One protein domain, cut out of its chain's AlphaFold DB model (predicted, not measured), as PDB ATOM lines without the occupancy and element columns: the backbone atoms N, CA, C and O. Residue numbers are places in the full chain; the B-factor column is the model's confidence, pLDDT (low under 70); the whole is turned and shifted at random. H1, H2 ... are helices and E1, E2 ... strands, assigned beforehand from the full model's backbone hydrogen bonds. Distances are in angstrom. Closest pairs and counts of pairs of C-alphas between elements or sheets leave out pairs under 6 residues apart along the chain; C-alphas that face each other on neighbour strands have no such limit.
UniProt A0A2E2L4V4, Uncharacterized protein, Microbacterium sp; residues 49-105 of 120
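AT A GLANCE: This is residues 49 to 105 of the 120 residues of an uncharacterized protein of Microbacterium sp (UniProt A0A2E2L4V4). A long two-stranded hairpin, E1 and E2, ends at one tip in a loose loop whose residues 59 to 66 stick out, while at its other end E2 turns a corner straight into H1. The short H2 packs on H1 after the chain folds back, and H1 sticks out with its last residues, 85 to 87. The printed part has 57 residues, with two named strands and then two named helices in the order E1, E2, H1, H2; the sheet E1 - E2 is antiparallel. The class is mixed, helices and strands, with under half of the residues in named elements. The whole is only just compact, close to loose, with a radius of gyration of the C-alphas of 12.1 A, and elongated, spanning 34 by 20 by 15 A.

HOW THE PARTS SIT: E1, residues 49 to 55, and E2, residues 71 to 77, form a hairpin of antiparallel neighbours, their directions 145 degrees apart. N 50 and O 76 are 3.0 A apart and N 74 and O 52 2.9 A, both within hydrogen-bond range. A tight link joins E2 to H1, residues 78 to 87. The closest C-alphas of E1 and H1, those of Ile 50 and Arg 78, are 5.8 A apart. H2, residues 98 to 101, touches H1, with the closest C-alphas, Cys 80 and Val 101, 5.1 A apart. The closest C-alphas of E2 and H2, Val 76 and Val 101, are 5.4 A apart, while E1 and H2 are apart. In H1 every O i to N i+4 pair is within hydrogen-bond range; H2 is too short for such a pair.

IN THESE COORDINATES: E1 begins at C-alpha 49, (-4.705, 17.211, -20.178), and is 18.7 A long; E2 is 18.0 A. H1 is 14.3 A long, and H2, 5.4 A, ends at C-alpha 101, (-11.956, 14.588, -26.863).

THE WHOLE: The C-alphas of Glu 65 and Cys 105 are the two farthest apart, 34.7 A. The printed part has no cut. The link from E1 to E2, 15 residues, is long. The mean pLDDT of the printed part is 81.1, and residues 56 to 71 are under 70.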
ATOM      1  N   ARG A  49      -5.215  18.426 -19.550       96.88
ATOM      2  CA  ARG A  49      -4.705  17.211 -20.178       96.88
ATOM      3  C   ARG A  49      -4.741  16.049 -19.194       96.88
ATOM      4  O   ARG A  49      -4.215  16.159 -18.089       96.88
ATOM      5  N   ILE A  50      -5.273  14.925 -19.645       95.31
ATOM      6  CA  ILE A  50      -5.016  13.611 -19.060       95.31
ATOM      7  C   ILE A  50      -4.589  12.662 -20.177       95.31
ATOM      8  O   ILE A  50      -4.999  12.829 -21.323       95.31
ATOM      9  N   ASP A  51      -3.776  11.670 -19.839       93.50
ATOM     10  CA  ASP A  51      -3.492  10.555 -20.733       93.50
ATOM     11  C   ASP A  51      -4.368   9.379 -20.286       93.50
ATOM     12  O   ASP A  51      -4.267   8.941 -19.136       93.50
ATOM     13  N   ILE A  52      -5.231   8.883 -21.172       88.94
ATOM     14  CA  ILE A  52      -6.022   7.672 -20.921       88.94
ATOM     15  C   ILE A  52      -5.382   6.477 -21.624       88.94
ATOM     16  O   ILE A  52      -4.705   6.644 -22.642       88.94
ATOM     17  N   ALA A  53      -5.592   5.280 -21.081       84.81
ATOM     18  CA  ALA A  53      -5.292   4.054 -21.801       84.81
ATOM     19  C   ALA A  53      -6.407   3.823 -22.819       84.81
ATOM     20  O   ALA A  53      -7.577   3.775 -22.450       84.81
ATOM     21  N   ALA A  54      -6.040   3.722 -24.089       78.12
ATOM     22  CA  ALA A  54      -6.936   3.239 -25.117       78.12
ATOM     23  C   ALA A  54      -6.363   1.954 -25.691       78.12
ATOM     24  O   ALA A  54      -5.190   1.901 -26.062       78.12
ATOM     25  N   THR A  55      -7.204   0.936 -25.768       70.94
ATOM     26  CA  THR A  55      -6.854  -0.329 -26.395       70.94
ATOM     27  C   THR A  55      -7.021  -0.169 -27.903       70.94
ATOM     28  O   THR A  55      -8.124   0.077 -28.385       70.94
ATOM     29  N   SER A  56      -5.927  -0.264 -28.661       62.28
ATOM     30  CA  SER A  56      -5.998  -0.325 -30.126       62.28
ATOM     31  C   SER A  56      -5.697  -1.738 -30.613       62.28
ATOM     32  O   SER A  56      -4.626  -2.267 -30.311       62.28
ATOM     33  N   CYS A  57      -6.593  -2.313 -31.410       62.94
ATOM     34  CA  CYS A  57      -6.377  -3.593 -32.081       62.94
ATOM     35  C   CYS A  57      -5.936  -3.342 -33.529       62.94
ATOM     36  O   CYS A  57      -6.444  -2.438 -34.194       62.94
ATOM     37  N   VAL A  58      -4.954  -4.110 -34.008       56.03
ATOM     38  CA  VAL A  58      -4.511  -4.046 -35.415       56.03
ATOM     39  C   VAL A  58      -5.510  -4.774 -36.328       56.03
ATOM     40  O   VAL A  58      -5.644  -4.412 -37.494       56.03
ATOM     41  N   GLU A  59      -6.243  -5.747 -35.780       56.66
ATOM     42  CA  GLU A  59      -7.289  -6.528 -36.449       56.66
ATOM     43  C   GLU A  59      -8.566  -6.555 -35.583       56.66
ATOM     44  O   GLU A  59      -8.565  -6.049 -34.460       56.66
ATOM     45  N   GLU A  60      -9.677  -7.085 -36.112       57.09
ATOM     46  CA  GLU A  60     -10.919  -7.257 -35.342       57.09
ATOM     47  C   GLU A  60     -10.642  -8.055 -34.056       57.09
ATOM     48  O   GLU A  60      -9.895  -9.033 -34.071       57.09
ATOM     49  N   CYS A  61     -11.248  -7.653 -32.931       57.47
ATOM     50  CA  CYS A  61     -11.011  -8.275 -31.620       57.47
ATOM     51  C   CYS A  61     -11.291  -9.793 -31.583       57.47
ATOM     52  O   CYS A  61     -10.857 -10.461 -30.651       57.47
ATOM     53  N   GLU A  62     -11.985 -10.341 -32.587       56.59
ATOM     54  CA  GLU A  62     -12.248 -11.776 -32.755       56.59
ATOM     55  C   GLU A  62     -10.982 -12.612 -33.030       56.59
ATOM     56  O   GLU A  62     -11.028 -13.835 -32.924       56.59
ATOM     57  N   VAL A  63      -9.848 -11.989 -33.375       56.75
ATOM     58  CA  VAL A  63      -8.629 -12.706 -33.801       56.75
ATOM     59  C   VAL A  63      -7.642 -12.962 -32.646       56.75
ATOM     60  O   VAL A  63      -6.773 -13.828 -32.753       56.75
ATOM     61  N   HIS A  64      -7.774 -12.262 -31.516       55.16
ATOM     62  CA  HIS A  64      -6.898 -12.424 -30.349       55.16
ATOM     63  C   HIS A  64      -7.728 -12.473 -29.056       55.16
ATOM     64  O   HIS A  64      -7.981 -11.455 -28.416       55.16
ATOM     65  N   GLU A  65      -8.161 -13.684 -28.696       55.41
ATOM     66  CA  GLU A  65      -9.130 -13.950 -27.620       55.41
ATOM     67  C   GLU A  65      -8.693 -13.448 -26.225       55.41
ATOM     68  O   GLU A  65      -9.565 -13.126 -25.423       55.41
ATOM     69  N   ASP A  66      -7.387 -13.295 -25.943       54.41
ATOM     70  CA  ASP A  66      -6.904 -13.053 -24.567       54.41
ATOM     71  C   ASP A  66      -5.799 -11.981 -24.398       54.41
ATOM     72  O   ASP A  66      -5.453 -11.632 -23.268       54.41
ATOM     73  N   GLU A  67      -5.237 -11.420 -25.476       56.19
ATOM     74  CA  GLU A  67      -4.161 -10.414 -25.397       56.19
ATOM     75  C   GLU A  67      -4.421  -9.257 -26.367       56.19
ATOM     76  O   GLU A  67      -3.896  -9.227 -27.478       56.19
ATOM     77  N   CYS A  68      -5.222  -8.272 -25.949       60.16
ATOM     78  CA  CYS A  68      -5.293  -6.989 -26.647       60.16
ATOM     79  C   CYS A  68      -3.971  -6.226 -26.415       60.16
ATOM     80  O   CYS A  68      -3.718  -5.768 -25.300       60.16
ATOM     81  N   PRO A  69      -3.088  -6.091 -27.422       59.50
ATOM     82  CA  PRO A  69      -1.654  -5.967 -27.155       59.50
ATOM     83  C   PRO A  69      -1.147  -4.531 -26.960       59.50
ATOM     84  O   PRO A  69       0.051  -4.338 -26.747       59.50
ATOM     85  N   LEU A  70      -1.997  -3.504 -27.070       60.59
ATOM     86  CA  LEU A  70      -1.538  -2.115 -27.144       60.59
ATOM     87  C   LEU A  70      -2.420  -1.168 -26.329       60.59
ATOM     88  O   LEU A  70      -3.344  -0.550 -26.859       60.59
ATOM     89  N   ASP A  71      -2.061  -0.996 -25.057       68.00
ATOM     90  CA  ASP A  71      -2.458   0.174 -24.277       68.00
ATOM     91  C   ASP A  71      -1.666   1.383 -24.780       68.00
ATOM     92  O   ASP A  71      -0.529   1.648 -24.366       68.00
ATOM     93  N   VAL A  72      -2.258   2.132 -25.705       80.62
ATOM     94  CA  VAL A  72      -1.694   3.407 -26.137       80.62
ATOM     95  C   VAL A  72      -2.180   4.513 -25.213       80.62
ATOM     96  O   VAL A  72      -3.365   4.633 -24.905       80.62
ATOM     97  N   LYS A  73      -1.248   5.353 -24.755       87.81
ATOM     98  CA  LYS A  73      -1.589   6.563 -24.004       87.81
ATOM     99  C   LYS A  73      -2.083   7.626 -24.970       87.81
ATOM    100  O   LYS A  73      -1.287   8.193 -25.721       87.81
ATOM    101  N   VAL A  74      -3.380   7.903 -24.931       90.69
ATOM    102  CA  VAL A  74      -4.002   8.926 -25.770       90.69
ATOM    103  C   VAL A  74      -4.230  10.183 -24.932       90.69
ATOM    104  O   VAL A  74      -4.938  10.122 -23.923       90.69
ATOM    105  N   PRO A  75      -3.643  11.329 -25.314       94.94
ATOM    106  CA  PRO A  75      -3.867  12.576 -24.606       94.94
ATOM    107  C   PRO A  75      -5.236  13.159 -24.950       94.94
ATOM    108  O   PRO A  75      -5.529  13.483 -26.105       94.94
ATOM    109  N   VAL A  76      -6.059  13.351 -23.927       95.50
ATOM    110  CA  VAL A  76      -7.419  13.875 -24.050       95.50
ATOM    111  C   VAL A  76      -7.650  15.041 -23.094       95.50
ATOM    112  O   VAL A  76      -6.934  15.247 -22.112       95.50
ATOM    113  N   CYS A  77      -8.664  15.842 -23.393       97.69
ATOM    114  CA  CYS A  77      -9.203  16.810 -22.453       97.69
ATOM    115  C   CYS A  77     -10.091  16.090 -21.434       97.69
ATOM    116  O   CYS A  77     -11.089  15.477 -21.817       97.69
ATOM    117  N   ARG A  78      -9.767  16.219 -20.141       96.81
ATOM    118  CA  ARG A  78     -10.476  15.545 -19.044       96.81
ATOM    119  C   ARG A  78     -11.985  15.743 -19.089       96.81
ATOM    120  O   ARG A  78     -12.724  14.769 -19.004       96.81
ATOM    121  N   GLU A  79     -12.447  16.985 -19.205       97.69
ATOM    122  CA  GLU A  79     -13.887  17.258 -19.165       97.69
ATOM    123  C   GLU A  79     -14.610  16.795 -20.430       97.69
ATOM    124  O   GLU A  79     -15.705  16.248 -20.338       97.69
ATOM    125  N   CYS A  80     -13.983  16.939 -21.601       97.31
ATOM    126  CA  CYS A  80     -14.561  16.441 -22.849       97.31
ATOM    127  C   CYS A  80     -14.707  14.917 -22.810       97.31
ATOM    128  O   CYS A  80     -15.759  14.402 -23.174       97.31
ATOM    129  N   TYR A  81     -13.680  14.213 -22.324       95.81
ATOM    130  CA  TYR A  81     -13.717  12.762 -22.173       95.81
ATOM    131  C   TYR A  81     -14.777  12.313 -21.161       95.81
ATOM    132  O   TYR A  81     -15.583  11.445 -21.472       95.81
ATOM    133  N   ARG A  82     -14.857  12.972 -19.997       95.62
ATOM    134  CA  ARG A  82     -15.883  12.691 -18.979       95.62
ATOM    135  C   ARG A  82     -17.303  12.793 -19.544       95.62
ATOM    136  O   ARG A  82     -18.121  11.921 -19.279       95.62
ATOM    137  N   ILE A  83     -17.596  13.859 -20.293       96.38
ATOM    138  CA  ILE A  83     -18.917  14.067 -20.904       96.38
ATOM    139  C   ILE A  83     -19.199  13.000 -21.967       96.38
ATOM    140  O   ILE A  83     -20.322  12.515 -22.050       96.38
ATOM    141  N   ALA A  84     -18.197  12.639 -22.774       94.31
ATOM    142  CA  ALA A  84     -18.353  11.631 -23.815       94.31
ATOM    143  C   ALA A  84     -18.667  10.242 -23.232       94.31
ATOM    144  O   ALA A  84     -19.619   9.613 -23.675       94.31
ATOM    145  N   GLU A  85     -17.938   9.821 -22.196       90.81
ATOM    146  CA  GLU A  85     -18.184   8.560 -21.475       90.81
ATOM    147  C   GLU A  85     -19.549   8.545 -20.766       90.81
ATOM    148  O   GLU A  85     -20.228   7.523 -20.729       90.81
ATOM    149  N   GLU A  86     -19.989   9.682 -20.214       94.00
ATOM    150  CA  GLU A  86     -21.321   9.797 -19.605       94.00
ATOM    151  C   GLU A  86     -22.445   9.704 -20.652       94.00
ATOM    152  O   GLU A  86     -23.514   9.162 -20.370       94.00
ATOM    153  N   ALA A  87     -22.210  10.222 -21.861       93.44
ATOM    154  CA  ALA A  87     -23.165  10.150 -22.962       93.44
ATOM    155  C   ALA A  87     -23.203   8.764 -23.627       93.44
ATOM    156  O   ALA A  87     -24.260   8.351 -24.109       93.44
ATOM    157  N   ASP A  88     -22.069   8.062 -23.672       89.50
ATOM    158  CA  ASP A  88     -21.927   6.739 -24.271       89.50
ATOM    159  C   ASP A  88     -20.840   5.915 -23.563       89.50
ATOM    160  O   ASP A  88     -19.648   6.183 -23.695       89.50
ATOM    161  N   LEU A  89     -21.262   4.859 -22.861       80.38
ATOM    162  CA  LEU A  89     -20.375   3.967 -22.105       80.38
ATOM    163  C   LEU A  89     -19.366   3.212 -22.986       80.38
ATOM    164  O   LEU A  89     -18.352   2.755 -22.472       80.38
ATOM    165  N   TYR A  90     -19.637   3.079 -24.288       78.75
ATOM    166  CA  TYR A  90     -18.742   2.433 -25.258       78.75
ATOM    167  C   TYR A  90     -18.083   3.451 -26.192       78.75
ATOM    168  O   TYR A  90     -17.629   3.116 -27.288       78.75
ATOM    169  N   PHE A  91     -18.047   4.721 -25.781       83.88
ATOM    170  CA  PHE A  91     -17.475   5.798 -26.574       83.88
ATOM    171  C   PHE A  91     -16.049   5.472 -27.037       83.88
ATOM    172  O   PHE A  91     -15.753   5.606 -28.221       83.88
ATOM    173  N   SER A  92     -15.200   4.983 -26.130       80.62
ATOM    174  CA  SER A  92     -13.795   4.634 -26.386       80.62
ATOM    175  C   SER A  92     -13.582   3.441 -27.333       80.62
ATOM    176  O   SER A  92     -12.466   3.237 -27.811       80.62
ATOM    177  N   GLU A  93     -14.630   2.692 -27.674       79.62
ATOM    178  CA  GLU A  93     -14.557   1.558 -28.605       79.62
ATOM    179  C   GLU A  93     -14.894   1.954 -30.053       79.62
ATOM    180  O   GLU A  93     -14.668   1.187 -30.991       79.62
ATOM    181  N   ARG A  94     -15.422   3.167 -30.283       78.69
ATOM    182  CA  ARG A  94     -15.849   3.604 -31.621       78.69
ATOM    183  C   ARG A  94     -14.687   4.137 -32.462       78.69
ATOM    184  O   ARG A  94     -13.917   4.967 -31.984       78.69
ATOM    185  N   PRO A  95     -14.590   3.806 -33.759       82.62
ATOM    186  CA  PRO A  95     -13.613   4.441 -34.639       82.62
ATOM    187  C   PRO A  95     -13.712   5.975 -34.586       82.62
ATOM    188  O   PRO A  95     -14.801   6.539 -34.683       82.62
ATOM    189  N   GLY A  96     -12.574   6.650 -34.415       85.19
ATOM    190  CA  GLY A  96     -12.519   8.116 -34.351       85.19
ATOM    191  C   GLY A  96     -12.964   8.740 -33.019       85.19
ATOM    192  O   GLY A  96     -13.019   9.964 -32.934       85.19
ATOM    193  N   TRP A  97     -13.225   7.952 -31.965       88.44
ATOM    194  CA  TRP A  97     -13.633   8.466 -30.644       88.44
ATOM    195  C   TRP A  97     -12.690   9.542 -30.085       88.44
ATOM    196  O   TRP A  97     -13.112  10.465 -29.398       88.44
ATOM    197  N   HIS A  98     -11.400   9.468 -30.400       88.31
ATOM    198  CA  HIS A  98     -10.390  10.377 -29.870       88.31
ATOM    199  C   HIS A  98     -10.520  11.812 -30.403       88.31
ATOM    200  O   HIS A  98     -10.097  12.741 -29.719       88.31
ATOM    201  N   GLU A  99     -11.107  12.030 -31.585       91.81
ATOM    202  CA  GLU A  99     -11.224  13.359 -32.204       91.81
ATOM    203  C   GLU A  99     -12.013  14.372 -31.349       91.81
ATOM    204  O   GLU A  99     -11.469  15.439 -31.045       91.81
ATOM    205  N   PRO A 100     -13.253  14.084 -30.902       92.06
ATOM    206  CA  PRO A 100     -14.039  15.027 -30.097       92.06
ATOM    207  C   PRO A 100     -13.458  15.306 -28.703       92.06
ATOM    208  O   PRO A 100     -13.820  16.305 -28.079       92.06
ATOM    209  N   VAL A 101     -12.555  14.457 -28.204       95.25
ATOM    210  CA  VAL A 101     -11.956  14.588 -26.863       95.25
ATOM    211  C   VAL A 101     -10.468  14.926 -26.901       95.25
ATOM    212  O   VAL A 101      -9.850  15.056 -25.843       95.25
ATOM    213  N   ALA A 102      -9.894  15.109 -28.091       95.50
ATOM    214  CA  ALA A 102      -8.465  15.299 -28.285       95.50
ATOM    215  C   ALA A 102      -7.922  16.465 -27.452       95.50
ATOM    216  O   ALA A 102      -8.495  17.561 -27.411       95.50
ATOM    217  N   TRP A 103      -6.769  16.251 -26.818       96.81
ATOM    218  CA  TRP A 103      -5.977  17.357 -26.300       96.81
ATOM    219  C   TRP A 103      -5.072  17.932 -27.405       96.81
ATOM    220  O   TRP A 103      -4.378  17.167 -28.073       96.81
ATOM    221  N   PRO A 104      -4.997  19.265 -27.581       97.00
ATOM    222  CA  PRO A 104      -5.784  20.288 -26.900       97.00
ATOM    223  C   PRO A 104      -7.161  20.492 -27.550       97.00
ATOM    224  O   PRO A 104      -7.259  20.729 -28.761       97.00
ATOM    225  N   CYS A 105      -8.213  20.496 -26.725       95.94
ATOM    226  CA  CYS A 105      -9.573  20.788 -27.180       95.94
ATOM    227  C   CYS A 105      -9.747  22.281 -27.511       95.94
ATOM    228  O   CYS A 105      -8.925  23.117 -27.123       95.94
TER     229      CYS A 105